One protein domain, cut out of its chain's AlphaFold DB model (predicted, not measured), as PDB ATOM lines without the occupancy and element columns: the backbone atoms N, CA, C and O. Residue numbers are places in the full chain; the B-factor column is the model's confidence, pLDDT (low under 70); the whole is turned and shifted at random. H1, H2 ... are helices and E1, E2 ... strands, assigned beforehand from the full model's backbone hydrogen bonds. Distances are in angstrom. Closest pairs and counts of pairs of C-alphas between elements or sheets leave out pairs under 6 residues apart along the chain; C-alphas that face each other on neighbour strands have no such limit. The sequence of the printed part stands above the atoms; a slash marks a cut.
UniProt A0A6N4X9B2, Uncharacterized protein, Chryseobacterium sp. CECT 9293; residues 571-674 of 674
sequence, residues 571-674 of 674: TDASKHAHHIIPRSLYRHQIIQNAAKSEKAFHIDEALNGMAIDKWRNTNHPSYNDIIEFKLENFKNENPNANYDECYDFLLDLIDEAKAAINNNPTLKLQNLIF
ATOM      1  N   THR A 571      20.294  51.905  -0.345       83.94
ATOM      2  CA  THR A 571      20.340  53.368  -0.510       83.94
ATOM      3  C   THR A 571      21.584  53.996   0.117       83.94
ATOM      4  O   THR A 571      22.052  55.029  -0.353       83.94
ATOM      5  N   ASP A 572      22.168  53.344   1.124       86.88
ATOM      6  CA  ASP A 572      23.343  53.835   1.841       86.88
ATOM      7  C   ASP A 572      24.589  53.867   0.939       86.88
ATOM      8  O   ASP A 572      25.124  52.836   0.510       86.88
ATOM      9  N   ALA A 573      25.063  55.078   0.643       88.50
ATOM     10  CA  ALA A 573      26.229  55.314  -0.196       88.50
ATOM     11  C   ALA A 573      27.551  54.883   0.464       88.50
ATOM     12  O   ALA A 573      28.544  54.739  -0.247       88.50
ATOM     13  N   SER A 574      27.594  54.655   1.780       90.62
ATOM     14  CA  SER A 574      28.784  54.163   2.492       90.62
ATOM     15  C   SER A 574      29.005  52.651   2.333       90.62
ATOM     16  O   SER A 574      30.095  52.144   2.611       90.62
ATOM     17  N   LYS A 575      28.005  51.940   1.799       92.06
ATOM     18  CA  LYS A 575      28.015  50.488   1.620       92.06
ATOM     19  C   LYS A 575      28.069  50.079   0.149       92.06
ATOM     20  O   LYS A 575      27.546  50.751  -0.749       92.06
ATOM     21  N   HIS A 576      28.686  48.935  -0.105       91.00
ATOM     22  CA  HIS A 576      28.641  48.209  -1.365       91.00
ATOM     23  C   HIS A 576      27.644  47.051  -1.279       91.00
ATOM     24  O   HIS A 576      27.543  46.384  -0.252       91.00
ATOM     25  N   ALA A 577      26.931  46.808  -2.380       90.81
ATOM     26  CA  ALA A 577      26.208  45.559  -2.571       90.81
ATOM     27  C   ALA A 577      27.232  44.516  -3.022       90.81
ATOM     28  O   ALA A 577      27.832  44.674  -4.085       90.81
ATOM     29  N   HIS A 578      27.484  43.526  -2.179       93.00
ATOM     30  CA  HIS A 578      28.467  42.483  -2.419       93.00
ATOM     31  C   HIS A 578      27.754  41.185  -2.802       93.00
ATOM     32  O   HIS A 578      26.830  40.763  -2.102       93.00
ATOM     33  N   HIS A 579      28.170  40.591  -3.923       93.94
ATOM     34  CA  HIS A 579      27.742  39.263  -4.354       93.94
ATOM     35  C   HIS A 579      28.466  38.207  -3.529       93.94
ATOM     36  O   HIS A 579      29.691  38.156  -3.579       93.94
ATOM     37  N   ILE A 580      27.708  37.373  -2.819       95.94
ATOM     38  CA  ILE A 580      28.251  36.277  -2.011       95.94
ATOM     39  C   ILE A 580      28.859  35.204  -2.921       95.94
ATOM     40  O   ILE A 580      30.031  34.873  -2.801       95.94
ATOM     41  N   ILE A 581      28.098  34.738  -3.912       96.50
ATOM     42  CA  ILE A 581      28.615  34.002  -5.066       96.50
ATOM     43  C   ILE A 581      29.105  35.023  -6.101       96.50
ATOM     44  O   ILE A 581      28.273  35.740  -6.678       96.50
ATOM     45  N   PRO A 582      30.421  35.115  -6.366       94.00
ATOM     46  CA  PRO A 582      30.991  36.146  -7.221       94.00
ATOM     47  C   PRO A 582      30.478  36.085  -8.656       94.00
ATOM     48  O   PRO A 582      30.423  35.027  -9.286       94.00
ATOM     49  N   ARG A 583      30.208  37.258  -9.238       89.69
ATOM     50  CA  ARG A 583      29.759  37.357 -10.635       89.69
ATOM     51  C   ARG A 583      30.772  36.803 -11.642       89.69
ATOM     52  O   ARG A 583      30.369  36.356 -12.711       89.69
ATOM     53  N   SER A 584      32.064  36.807 -11.315       91.06
ATOM     54  CA  SER A 584      33.127  36.220 -12.144       91.06
ATOM     55  C   SER A 584      32.957  34.716 -12.361       91.06
ATOM     56  O   SER A 584      33.348  34.218 -13.411       91.06
ATOM     57  N   LEU A 585      32.310  34.017 -11.424       94.69
ATOM     58  CA  LEU A 585      32.122  32.569 -11.470       94.69
ATOM     59  C   LEU A 585      30.853  32.149 -12.220       94.69
ATOM     60  O   LEU A 585      30.546  30.966 -12.259       94.69
ATOM     61  N   TYR A 586      30.118  33.064 -12.869       91.25
ATOM     62  CA  TYR A 586      28.822  32.739 -13.490       91.25
ATOM     63  C   TYR A 586      28.861  31.560 -14.474       91.25
ATOM     64  O   TYR A 586      27.832  30.932 -14.695       91.25
ATOM     65  N   ARG A 587      30.019  31.268 -15.081       92.62
ATOM     66  CA  ARG A 587      30.215  30.159 -16.028       92.62
ATOM     67  C   ARG A 587      30.384  28.794 -15.361       92.62
ATOM     68  O   ARG A 587      30.364  27.794 -16.070       92.62
ATOM     69  N   HIS A 588      30.574  28.743 -14.045       95.62
ATOM     70  CA  HIS A 588      30.769  27.496 -13.321       95.62
ATOM     71  C   HIS A 588      29.538  26.590 -13.463       95.62
ATOM     72  O   HIS A 588      28.399  27.056 -13.357       95.62
ATOM     73  N   GLN A 589      29.759  25.291 -13.674       94.69
ATOM     74  CA  GLN A 589      28.695  24.334 -14.003       94.69
ATOM     75  C   GLN A 589      27.581  24.307 -12.948       94.69
ATOM     76  O   GLN A 589      26.409  24.295 -13.305       94.69
ATOM     77  N   ILE A 590      27.934  24.357 -11.661       97.25
ATOM     78  CA  ILE A 590      26.960  24.347 -10.557       97.25
ATOM     79  C   ILE A 590      26.059  25.587 -10.589       97.25
ATOM     80  O   ILE A 590      24.852  25.470 -10.411       97.25
ATOM     81  N   ILE A 591      26.609  26.759 -10.924       96.25
ATOM     82  CA  ILE A 591      25.831  28.001 -11.057       96.25
ATOM     83  C   ILE A 591      24.913  27.931 -12.280       96.25
ATOM     84  O   ILE A 591      23.748  28.318 -12.212       96.25
ATOM     85  N   GLN A 592      25.414  27.389 -13.390       94.69
ATOM     86  CA  GLN A 592      24.630  27.172 -14.606       94.69
ATOM     87  C   GLN A 592      23.492  26.162 -14.396       94.69
ATOM     88  O   GLN A 592      22.397  26.363 -14.911       94.69
ATOM     89  N   ASN A 593      23.728  25.097 -13.628       93.88
ATOM     90  CA  ASN A 593      22.722  24.096 -13.275       93.88
ATOM     91  C   ASN A 593      21.683  24.660 -12.303       93.88
ATOM     92  O   ASN A 593      20.490  24.531 -12.555       93.88
ATOM     93  N   ALA A 594      22.109  25.375 -11.261       93.25
ATOM     94  CA  ALA A 594      21.197  26.042 -10.336       93.25
ATOM     95  C   ALA A 594      20.313  27.090 -11.035       93.25
ATOM     96  O   ALA A 594      19.154  27.275 -10.666       93.25
ATOM     97  N   ALA A 595      20.809  27.754 -12.082       89.94
ATOM     98  CA  ALA A 595      20.005  28.664 -12.900       89.94
ATOM     99  C   ALA A 595      18.929  27.949 -13.741       89.94
ATOM    100  O   ALA A 595      17.955  28.583 -14.146       89.94
ATOM    101  N   LYS A 596      19.088  26.642 -13.993       87.62
ATOM    102  CA  LYS A 596      18.109  25.777 -14.678       87.62
ATOM    103  C   LYS A 596      17.124  25.094 -13.725       87.62
ATOM    104  O   LYS A 596      16.193  24.461 -14.211       87.62
ATOM    105  N   SER A 597      17.331  25.202 -12.410       87.69
ATOM    106  CA  SER A 597      16.397  24.683 -11.399       87.69
ATOM    107  C   SER A 597      15.008  25.290 -11.564       87.69
ATOM    108  O   SER A 597      14.863  26.384 -12.121       87.69
ATOM    109  N   GLU A 598      13.986  24.643 -11.004       75.69
ATOM    110  CA  GLU A 598      12.631  25.213 -10.981       75.69
ATOM    111  C   GLU A 598      12.592  26.559 -10.235       75.69
ATOM    112  O   GLU A 598      11.800  27.450 -10.548       75.69
ATOM    113  N   LYS A 599      13.514  26.741  -9.281       81.75
ATOM    114  CA  LYS A 599      13.686  27.948  -8.456       81.75
ATOM    115  C   LYS A 599      14.548  29.031  -9.134       81.75
ATOM    116  O   LYS A 599      14.661  30.151  -8.611       81.75
ATOM    117  N   ALA A 600      15.155  28.695 -10.277       82.31
ATOM    118  CA  ALA A 600      15.906  29.547 -11.191       82.31
ATOM    119  C   ALA A 600      16.884  30.510 -10.486       82.31
ATOM    120  O   ALA A 600      16.646  31.720 -10.434       82.31
ATOM    121  N   PHE A 601      17.974  29.989  -9.905       89.81
ATOM    122  CA  PHE A 601      18.985  30.831  -9.247       89.81
ATOM    123  C   PHE A 601      19.462  31.951 -10.175       89.81
ATOM    124  O   PHE A 601      19.868  31.704 -11.311       89.81
ATOM    125  N   HIS A 602      19.452  33.185  -9.677       88.50
ATOM    126  CA  HIS A 602      19.933  34.348 -10.396       88.50
ATOM    127  C   HIS A 602      21.043  35.031  -9.606       88.50
ATOM    128  O   HIS A 602      20.861  35.424  -8.460       88.50
ATOM    129  N   ILE A 603      22.180  35.292 -10.245       89.75
ATOM    130  CA  ILE A 603      23.359  35.816  -9.544       89.75
ATOM    131  C   ILE A 603      23.136  37.191  -8.885       89.75
ATOM    132  O   ILE A 603      23.757  37.497  -7.876       89.75
ATOM    133  N   ASP A 604      22.244  38.026  -9.423       86.56
ATOM    134  CA  ASP A 604      21.845  39.319  -8.831       86.56
ATOM    135  C   ASP A 604      20.639  39.256  -7.871       86.56
ATOM    136  O   ASP A 604      20.074  40.301  -7.541       86.56
ATOM    137  N   GLU A 605      20.196  38.069  -7.452       84.06
ATOM    138  CA  GLU A 605      19.073  37.965  -6.519       84.06
ATOM    139  C   GLU A 605      19.438  38.407  -5.101       84.06
ATOM    140  O   GLU A 605      20.588  38.316  -4.675       84.06
ATOM    141  N   ALA A 606      18.439  38.879  -4.349       83.31
ATOM    142  CA  ALA A 606      18.648  39.397  -2.998       83.31
ATOM    143  C   ALA A 606      19.277  38.354  -2.058       83.31
ATOM    144  O   ALA A 606      20.076  38.718  -1.199       83.31
ATOM    145  N   LEU A 607      18.971  37.064  -2.253       87.31
ATOM    146  CA  LEU A 607      19.582  35.978  -1.487       87.31
ATOM    147  C   LEU A 607      21.096  35.907  -1.707       87.31
ATOM    148  O   LEU A 607      21.821  35.701  -0.744       87.31
ATOM    149  N   ASN A 608      21.595  36.188  -2.911       92.44
ATOM    150  CA  ASN A 608      23.029  36.223  -3.196       92.44
ATOM    151  C   ASN A 608      23.704  37.558  -2.807       92.44
ATOM    152  O   ASN A 608      24.863  37.803  -3.144       92.44
ATOM    153  N   GLY A 609      22.980  38.460  -2.139       89.94
ATOM    154  CA  GLY A 609      23.435  39.813  -1.847       89.94
ATOM    155  C   GLY A 609      23.559  40.128  -0.370       89.94
ATOM    156  O   GLY A 609      22.733  39.731   0.448       89.94
ATOM    157  N   MET A 610      24.556  40.944  -0.040       90.44
ATOM    158  CA  MET A 610      24.673  41.569   1.274       90.44
ATOM    159  C   MET A 610      25.190  43.004   1.152       90.44
ATOM    160  O   MET A 610      26.013  43.324   0.292       90.44
ATOM    161  N   ALA A 611      24.704  43.888   2.025       92.50
ATOM    162  CA  ALA A 611      25.246  45.231   2.175       92.50
ATOM    163  C   ALA A 611      26.479  45.196   3.084       92.50
ATOM    164  O   ALA A 611      26.376  44.843   4.257       92.50
ATOM    165  N   ILE A 612      27.633  45.596   2.554       92.56
ATOM    166  CA  ILE A 612      28.916  45.556   3.262       92.56
ATOM    167  C   ILE A 612      29.568  46.934   3.198       92.56
ATOM    168  O   ILE A 612      29.498  47.605   2.169       92.56
ATOM    169  N   ASP A 613      30.219  47.370   4.274       93.81
ATOM    170  CA  ASP A 613      30.939  48.642   4.275       93.81
ATOM    171  C   ASP A 613      32.012  48.680   3.182       93.81
ATOM    172  O   ASP A 613      32.764  47.723   2.973       93.81
ATOM    173  N   LYS A 614      32.111  49.821   2.492       92.75
ATOM    174  CA  LYS A 614      33.022  50.014   1.353       92.75
ATOM    175  C   LYS A 614      34.466  49.602   1.630       92.75
ATOM    176  O   LYS A 614      35.120  49.046   0.755       92.75
ATOM    177  N   TRP A 615      34.958  49.856   2.841       92.50
ATOM    178  CA  TRP A 615      36.338  49.559   3.229       92.50
ATOM    179  C   TRP A 615      36.621  48.052   3.380       92.50
ATOM    180  O   TRP A 615      37.781  47.649   3.274       92.50
ATOM    181  N   ARG A 616      35.587  47.224   3.605       92.62
ATOM    182  CA  ARG A 616      35.697  45.755   3.687       92.62
ATOM    183  C   ARG A 616      35.667  45.099   2.310       92.62
ATOM    184  O   ARG A 616      36.355  44.103   2.096       92.62
ATOM    185  N   ASN A 617      34.873  45.660   1.395       86.44
ATOM    186  CA  ASN A 617      34.685  45.174   0.028       86.44
ATOM    187  C   ASN A 617      35.657  45.863  -0.949       86.44
ATOM    188  O   ASN A 617      35.244  46.570  -1.872       86.44
ATOM    189  N   THR A 618      36.954  45.692  -0.680       84.75
ATOM    190  CA  THR A 618      38.066  46.017  -1.592       84.75
ATOM    191  C   THR A 618      38.357  44.830  -2.518       84.75
ATOM    192  O   THR A 618      37.648  43.834  -2.463       84.75
ATOM    193  N   ASN A 619      39.416  44.895  -3.334       88.44
ATOM    194  CA  ASN A 619      39.868  43.740  -4.118       88.44
ATOM    195  C   ASN A 619      40.051  42.496  -3.221       88.44
ATOM    196  O   ASN A 619      40.734  42.584  -2.197       88.44
ATOM    197  N   HIS A 620      39.416  41.386  -3.596       89.69
ATOM    198  CA  HIS A 620      39.236  40.186  -2.770       89.69
ATOM    199  C   HIS A 620      39.349  38.859  -3.562       89.69
ATOM    200  O   HIS A 620      38.456  38.017  -3.463       89.69
ATOM    201  N   PRO A 621      40.431  38.628  -4.339       93.44
ATOM    202  CA  PRO A 621      40.632  37.371  -5.068       93.44
ATOM    203  C   PRO A 621      40.546  36.117  -4.188       93.44
ATOM    204  O   PRO A 621      39.876  35.173  -4.578       93.44
ATOM    205  N   SER A 622      41.103  36.119  -2.972       94.06
ATOM    206  CA  SER A 622      41.075  34.917  -2.123       94.06
ATOM    207  C   SER A 622      39.680  34.562  -1.623       94.06
ATOM    208  O   SER A 622      39.404  33.395  -1.382       94.06
ATOM    209  N   TYR A 623      38.779  35.542  -1.513       95.75
ATOM    210  CA  TYR A 623      37.373  35.244  -1.255       95.75
ATOM    211  C   TYR A 623      36.753  34.488  -2.436       95.75
ATOM    212  O   TYR A 623      36.054  33.497  -2.239       95.75
ATOM    213  N   ASN A 624      37.049  34.921  -3.668       95.25
ATOM    214  CA  ASN A 624      36.575  34.234  -4.867       95.25
ATOM    215  C   ASN A 624      37.148  32.813  -4.960       95.25
ATOM    216  O   ASN A 624      36.391  31.901  -5.276       95.25
ATOM    217  N   ASP A 625      38.431  32.629  -4.628       96.19
ATOM    218  CA  ASP A 625      39.102  31.323  -4.635       96.19
ATOM    219  C   ASP A 625      38.449  30.343  -3.644       96.19
ATOM    220  O   ASP A 625      38.261  29.173  -3.968       96.19
ATOM    221  N   ILE A 626      38.045  30.811  -2.453       97.06
ATOM    222  CA  ILE A 626      37.325  29.986  -1.462       97.06
ATOM    223  C   ILE A 626      35.973  29.525  -2.018       97.06
ATOM    224  O   ILE A 626      35.628  28.345  -1.917       97.06
ATOM    225  N   ILE A 627      35.206  30.437  -2.623       98.00
ATOM    226  CA  ILE A 627      33.901  30.102  -3.208       98.00
ATOM    227  C   ILE A 627      34.069  29.131  -4.384       98.00
ATOM    228  O   ILE A 627      33.345  28.141  -4.463       98.00
ATOM    229  N   GLU A 628      35.030  29.377  -5.277       97.75
ATOM    230  CA  GLU A 628      35.330  28.490  -6.405       97.75
ATOM    231  C   GLU A 628      35.774  27.100  -5.934       97.75
ATOM    232  O   GLU A 628      35.285  26.096  -6.446       97.75
ATOM    233  N   PHE A 629      36.611  27.023  -4.896       97.56
ATOM    234  CA  PHE A 629      37.029  25.757  -4.299       97.56
ATOM    235  C   PHE A 629      35.846  24.949  -3.752       97.56
ATOM    236  O   PHE A 629      35.737  23.754  -4.027       97.56
ATOM    237  N   LYS A 630      34.920  25.585  -3.023       97.94
ATOM    238  CA  LYS A 630      33.713  24.910  -2.514       97.94
ATOM    239  C   LYS A 630      32.797  24.447  -3.654       97.94
ATOM    240  O   LYS A 630      32.265  23.340  -3.597       97.94
ATOM    241  N   LEU A 631      32.660  25.250  -4.713       98.00
ATOM    242  CA  LEU A 631      31.909  24.885  -5.919       98.00
ATOM    243  C   LEU A 631      32.514  23.671  -6.646       98.00
ATOM    244  O   LEU A 631      31.770  22.781  -7.064       98.00
ATOM    245  N   GLU A 632      33.839  23.621  -6.795       97.94
ATOM    246  CA  GLU A 632      34.533  22.495  -7.428       97.94
ATOM    247  C   GLU A 632      34.493  21.234  -6.554       97.94
ATOM    248  O   GLU A 632      34.265  20.144  -7.078       97.94
ATOM    249  N   ASN A 633      34.615  21.353  -5.228       97.69
ATOM    250  CA  ASN A 633      34.451  20.206  -4.327       97.69
ATOM    251  C   ASN A 633      33.059  19.587  -4.458       97.69
ATOM    252  O   ASN A 633      32.954  18.388  -4.700       97.69
ATOM    253  N   PHE A 634      31.998  20.402  -4.408       97.94
ATOM    254  CA  PHE A 634      30.635  19.895  -4.572       97.94
ATOM    255  C   PHE A 634      30.437  19.203  -5.923       97.94
ATOM    256  O   PHE A 634      29.852  18.124  -5.984       97.94
ATOM    257  N   LYS A 635      30.960  19.792  -7.004       96.06
ATOM    258  CA  LYS A 635      30.908  19.213  -8.353       96.06
ATOM    259  C   LYS A 635      31.625  17.864  -8.440       96.06
ATOM    260  O   LYS A 635      31.126  16.964  -9.111       96.06
ATOM    261  N   ASN A 636      32.775  17.724  -7.784       96.06
ATOM    262  CA  ASN A 636      33.556  16.488  -7.789       96.06
ATOM    263  C   ASN A 636      32.923  15.397  -6.913       96.06
ATOM    264  O   ASN A 636      32.942  14.226  -7.287       96.06
ATOM    265  N   GLU A 637      32.345  15.774  -5.773       97.12
ATOM    266  CA  GLU A 637      31.657  14.855  -4.861       97.12
ATOM    267  C   GLU A 637      30.280  14.427  -5.394       97.12
ATOM    268  O   GLU A 637      29.839  13.309  -5.133       97.12
ATOM    269  N   ASN A 638      29.626  15.281  -6.191       96.19
ATOM    270  CA  ASN A 638      28.266  15.080  -6.693       96.19
ATOM    271  C   ASN A 638      28.190  15.263  -8.225       96.19
ATOM    272  O   ASN A 638      27.512  16.170  -8.716       96.19
ATOM    273  N   PRO A 639      28.843  14.396  -9.026       92.31
ATOM    274  CA  PRO A 639      28.938  14.568 -10.482       92.31
ATOM    275  C   PRO A 639      27.589  14.478 -11.211       92.31
ATOM    276  O   PRO A 639      27.457  14.982 -12.326       92.31
ATOM    277  N   ASN A 640      26.589  13.855 -10.582       94.00
ATOM    278  CA  ASN A 640      25.243  13.667 -11.127       94.00
ATOM    279  C   ASN A 640      24.192  14.555 -10.443       94.00
ATOM    280  O   ASN A 640      23.003  14.271 -10.578       94.00
ATOM    281  N   ALA A 641      24.615  15.587  -9.701       94.12
ATOM    282  CA  ALA A 641      23.691  16.497  -9.033       94.12
ATOM    283  C   ALA A 641      22.696  17.093 -10.040       94.12
ATOM    284  O   ALA A 641      23.083  17.661 -11.071       94.12
ATOM    285  N   ASN A 642      21.409  16.958  -9.737       95.12
ATOM    286  CA  ASN A 642      20.348  17.561 -10.523       95.12
ATOM    287  C   ASN A 642      20.301  19.088 -10.298       95.12
ATOM    288  O   ASN A 642      21.030  19.655  -9.480       95.12
ATOM    289  N   TYR A 643      19.467  19.790 -11.067       93.94
ATOM    290  CA  TYR A 643      19.434  21.253 -11.029       93.94
ATOM    291  C   TYR A 643      19.014  21.825  -9.669       93.94
ATOM    292  O   TYR A 643      19.555  22.857  -9.266       93.94
ATOM    293  N   ASP A 644      18.101  21.161  -8.960       91.56
ATOM    294  CA  ASP A 644      17.629  21.600  -7.647       91.56
ATOM    295  C   ASP A 644      18.662  21.304  -6.552       91.56
ATOM    296  O   ASP A 644      18.885  22.149  -5.692       91.56
ATOM    297  N   GLU A 645      19.389  20.187  -6.637       95.69
ATOM    298  CA  GLU A 645      20.515  19.889  -5.736       95.69
ATOM    299  C   GLU A 645      21.641  20.925  -5.880       95.69
ATOM    300  O   GLU A 645      22.184  21.408  -4.886       95.69
ATOM    301  N   CYS A 646      21.956  21.340  -7.114       96.69
ATOM    302  CA  CYS A 646      22.868  22.460  -7.352       96.69
ATOM    303  C   CYS A 646      22.352  23.776  -6.750       96.69
ATOM    304  O   CYS A 646      23.151  24.585  -6.277       96.69
ATOM    305  N   TYR A 647      21.040  24.021  -6.807       94.81
ATOM    306  CA  TYR A 647      20.423  25.222  -6.248       94.81
ATOM    307  C   TYR A 647      20.497  25.234  -4.719       94.81
ATOM    308  O   TYR A 647      20.909  26.240  -4.141       94.81
ATOM    309  N   ASP A 648      20.125  24.128  -4.079       95.50
ATOM    310  CA  ASP A 648      20.094  24.011  -2.624       95.50
ATOM    311  C   ASP A 648      21.515  24.138  -2.046       95.50
ATOM    312  O   ASP A 648      21.731  24.934  -1.133       95.50
ATOM    313  N   PHE A 649      22.516  23.511  -2.679       97.75
ATOM    314  CA  PHE A 649      23.924  23.703  -2.311       97.75
ATOM    315  C   PHE A 649      24.377  25.170  -2.388       97.75
ATOM    316  O   PHE A 649      25.091  25.648  -1.505       97.75
ATOM    317  N   LEU A 650      23.980  25.910  -3.433       96.94
ATOM    318  CA  LEU A 650      24.334  27.330  -3.528       96.94
ATOM    319  C   LEU A 650      23.740  28.150  -2.385       96.94
ATOM    320  O   LEU A 650      24.390  29.093  -1.939       96.94
ATOM    321  N   LEU A 651      22.529  27.829  -1.923       94.75
ATOM    322  CA  LEU A 651      21.927  28.523  -0.784       94.75
ATOM    323  C   LEU A 651      22.682  28.236   0.514       94.75
ATOM    324  O   LEU A 651      23.002  29.183   1.233       94.75
ATOM    325  N   ASP A 652      23.045  26.978   0.760       96.81
ATOM    326  CA  ASP A 652      23.837  26.599   1.933       96.81
ATOM    327  C   ASP A 652      25.201  27.306   1.934       96.81
ATOM    328  O   ASP A 652      25.611  27.899   2.936       96.81
ATOM    329  N   LEU A 653      25.874  27.335   0.779       97.69
ATOM    330  CA  LEU A 653      27.143  28.043   0.597       97.69
ATOM    331  C   LEU A 653      26.999  29.556   0.813       97.69
ATOM    332  O   LEU A 653      27.868  30.200   1.407       97.69
ATOM    333  N   ILE A 654      25.903  30.144   0.329       96.69
ATOM    334  CA  ILE A 654      25.598  31.559   0.547       96.69
ATOM    335  C   ILE A 654      25.439  31.842   2.041       96.69
ATOM    336  O   ILE A 654      25.998  32.823   2.535       96.69
ATOM    337  N   ASP A 655      24.684  31.019   2.761       95.75
ATOM    338  CA  ASP A 655      24.421  31.227   4.181       95.75
ATOM    339  C   ASP A 655      25.680  31.023   5.031       95.75
ATOM    340  O   ASP A 655      25.956  31.843   5.915       95.75
ATOM    341  N   GLU A 656      26.510  30.031   4.700       96.88
ATOM    342  CA  GLU A 656      27.832  29.830   5.301       96.88
ATOM    343  C   GLU A 656      28.725  31.069   5.118       96.88
ATOM    344  O   GLU A 656      29.248  31.632   6.087       96.88
ATOM    345  N   ALA A 657      28.849  31.559   3.882       96.50
ATOM    346  CA  ALA A 657      29.665  32.725   3.569       96.50
ATOM    347  C   ALA A 657      29.142  33.999   4.252       96.50
ATOM    348  O   ALA A 657      29.920  34.801   4.781       96.50
ATOM    349  N   LYS A 658      27.819  34.196   4.293       95.50
ATOM    350  CA  LYS A 658      27.197  35.307   5.026       95.50
ATOM    351  C   LYS A 658      27.484  35.226   6.522       95.50
ATOM    352  O   LYS A 658      27.786  36.257   7.129       95.50
ATOM    353  N   ALA A 659      27.412  34.036   7.118       95.19
ATOM    354  CA  ALA A 659      27.751  33.829   8.520       95.19
ATOM    355  C   ALA A 659      29.223  34.180   8.784       95.19
ATOM    356  O   ALA A 659      29.512  34.942   9.709       95.19
ATOM    357  N   ALA A 660      30.144  33.738   7.924       95.56
ATOM    358  CA  ALA A 660      31.561  34.084   8.020       95.56
ATOM    359  C   ALA A 660      31.804  35.603   7.942       95.56
ATOM    360  O   ALA A 660      32.568  36.155   8.740       95.56
ATOM    361  N   ILE A 661      31.116  36.306   7.033       94.94
ATOM    362  CA  ILE A 661      31.201  37.769   6.887       94.94
ATOM    363  C   ILE A 661      30.675  38.495   8.133       94.94
ATOM    364  O   ILE A 661      31.295  39.475   8.573       94.94
ATOM    365  N   ASN A 662      29.544  38.043   8.681       94.19
ATOM    366  CA  ASN A 662      28.884  38.651   9.838       94.19
ATOM    367  C   ASN A 662      29.648  38.407  11.145       94.19
ATOM    368  O   ASN A 662      29.754  39.321  11.960       94.19
ATOM    369  N   ASN A 663      30.231  37.218  11.317       95.69
ATOM    370  CA  ASN A 663      31.021  36.862  12.498       95.69
ATOM    371  C   ASN A 663      32.378  37.585  12.549       95.69
ATOM    372  O   ASN A 663      32.988  37.675  13.612       95.69
ATOM    373  N   ASN A 664      32.835  38.144  11.424       95.12
ATOM    374  CA  ASN A 664      34.118  38.837  11.307       95.12
ATOM    375  C   ASN A 664      33.957  40.299  10.839       95.12
ATOM    376  O   ASN A 664      34.506  40.677   9.797       95.12
ATOM    377  N   PRO A 665      33.226  41.162  11.575       92.12
ATOM    378  CA  PRO A 665      32.825  42.490  11.098       92.12
ATOM    379  C   PRO A 665      33.999  43.457  10.865       92.12
ATOM    380  O   PRO A 665      33.855  44.433  10.133       92.12
ATOM    381  N   THR A 666      35.166  43.183  11.454       92.44
ATOM    382  CA  THR A 666      36.382  44.006  11.357       92.44
ATOM    383  C   THR A 666      37.369  43.532  10.283       92.44
ATOM    384  O   THR A 666      38.393  44.183  10.065       92.44
ATOM    385  N   LEU A 667      37.085  42.429   9.584       93.06
ATOM    386  CA  LEU A 667      37.958  41.904   8.532       93.06
ATOM    387  C   LEU A 667      37.526  42.371   7.138       93.06
ATOM    388  O   LEU A 667      36.335  42.463   6.824       93.06
ATOM    389  N   LYS A 668      38.517  42.609   6.271       94.12
ATOM    390  CA  LYS A 668      38.302  42.707   4.821       94.12
ATOM    391  C   LYS A 668      37.941  41.335   4.261       94.12
ATOM    392  O   LYS A 668      38.442  40.328   4.752       94.12
ATOM    393  N   LEU A 669      37.146  41.309   3.193       93.44
ATOM    394  CA  LEU A 669      36.678  40.058   2.582       93.44
ATOM    395  C   LEU A 669      37.826  39.158   2.107       93.44
ATOM    396  O   LEU A 669      37.782  37.954   2.316       93.44
ATOM    397  N   GLN A 670      38.895  39.760   1.580       93.94
ATOM    398  CA  GLN A 670      40.142  39.089   1.183       93.94
ATOM    399  C   GLN A 670      40.798  38.250   2.298       93.94
ATOM    400  O   GLN A 670      41.615  37.387   1.996       93.94
ATOM    401  N   ASN A 671      40.480  38.520   3.568       93.62
ATOM    402  CA  ASN A 671      41.095  37.875   4.730       93.62
ATOM    403  C   ASN A 671      40.141  36.902   5.443       93.62
ATOM    404  O   ASN A 671      40.449  36.454   6.546       93.62
ATOM    405  N   LEU A 672      38.960  36.640   4.875       92.94
ATOM    406  CA  LEU A 672      38.024  35.668   5.431       92.94
ATOM    407  C   LEU A 672      38.489  34.242   5.138       92.94
ATOM    408  O   LEU A 672      39.097  33.982   4.105       92.94
ATOM    409  N   ILE A 673      38.171  33.332   6.056       88.44
ATOM    410  CA  ILE A 673      38.416  31.894   5.943       88.44
ATOM    411  C   ILE A 673      37.146  31.204   6.440       88.44
ATOM    412  O   ILE A 673      36.679  31.535   7.533       88.44
ATOM    413  N   PHE A 674      36.582  30.309   5.633       89.94
ATOM    414  CA  PHE A 674      35.420  29.480   5.953       89.94
ATOM    415  C   PHE A 674      35.306  28.330   4.953       89.94
ATOM    416  O   PHE A 674      35.817  28.473   3.818       89.94
TER     417      PHE A 674
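What this domain is: This is residues 571 to 674 of the 674 residues of an uncharacterized protein of Chryseobacterium sp. CECT 9293 (UniProt A0A6N4X9B2). Two long helices, H2 and H3, run side by side and opposite ways, loosely paired, with the short helix H1 set across them at the end where H2 ends and H3 begins. Towards their other end lies a small ribbon of two antiparallel strands, E1 and E2, with E2 nearer than E1 to H3. The printed part has 104 residues, with three named helices and two named strands in the order E1, H1, E2, H2, H3, and its class is mostly helix. It is compact, with a radius of gyration of the C-alphas of 13.7 A, and only just elongated, with spans of 41 by 27 by 21 A.

Where its parts are: E1 is residues 575 to 579, beginning at C-alpha 575 (28.015, 50.488, 1.620). H1 is residues 589 to 596, and E2 is residues 609 to 613. H2, residues 621 to 637, is 24.2 A long. H3, residues 643 to 663, is 30.5 A long and ends at C-alpha 663 (31.021, 36.862, 12.498).

How they stand to each other: E1 and E2 are antiparallel at 144 degrees, with N 576 and O 612 within hydrogen-bond range at 2.8 A. The closest C-alphas of E2 and H3, Met 610 and Lys 658, are 7.7 A apart. E1 is apart from H2 and H3. H1 touches residues 643 to 650 of H3, the closest C-alphas being Ala 594 and Tyr 647 at 4.2 A. H1 only just touches H2, with 3 pairs of C-alphas within 8 A, the closest being Ile 590 and Leu 631 at 6.8 A; they are about perpendicular at 79 degrees. H2 and H3 are close but not clearly touching, their closest C-alphas, Lys 630 and Leu 653, being 7.9 A apart. Every O i to N i+4 pair is within hydrogen-bond range in H1, H2 and H3.

The domain as a whole: The C-alphas farthest apart, Ala 573 and Asn 640, are 43.1 A apart. The printed part has no cut. H1 to E2 is a long link; H2 to H3 is tight. No printed residue is under 70 in pLDDT.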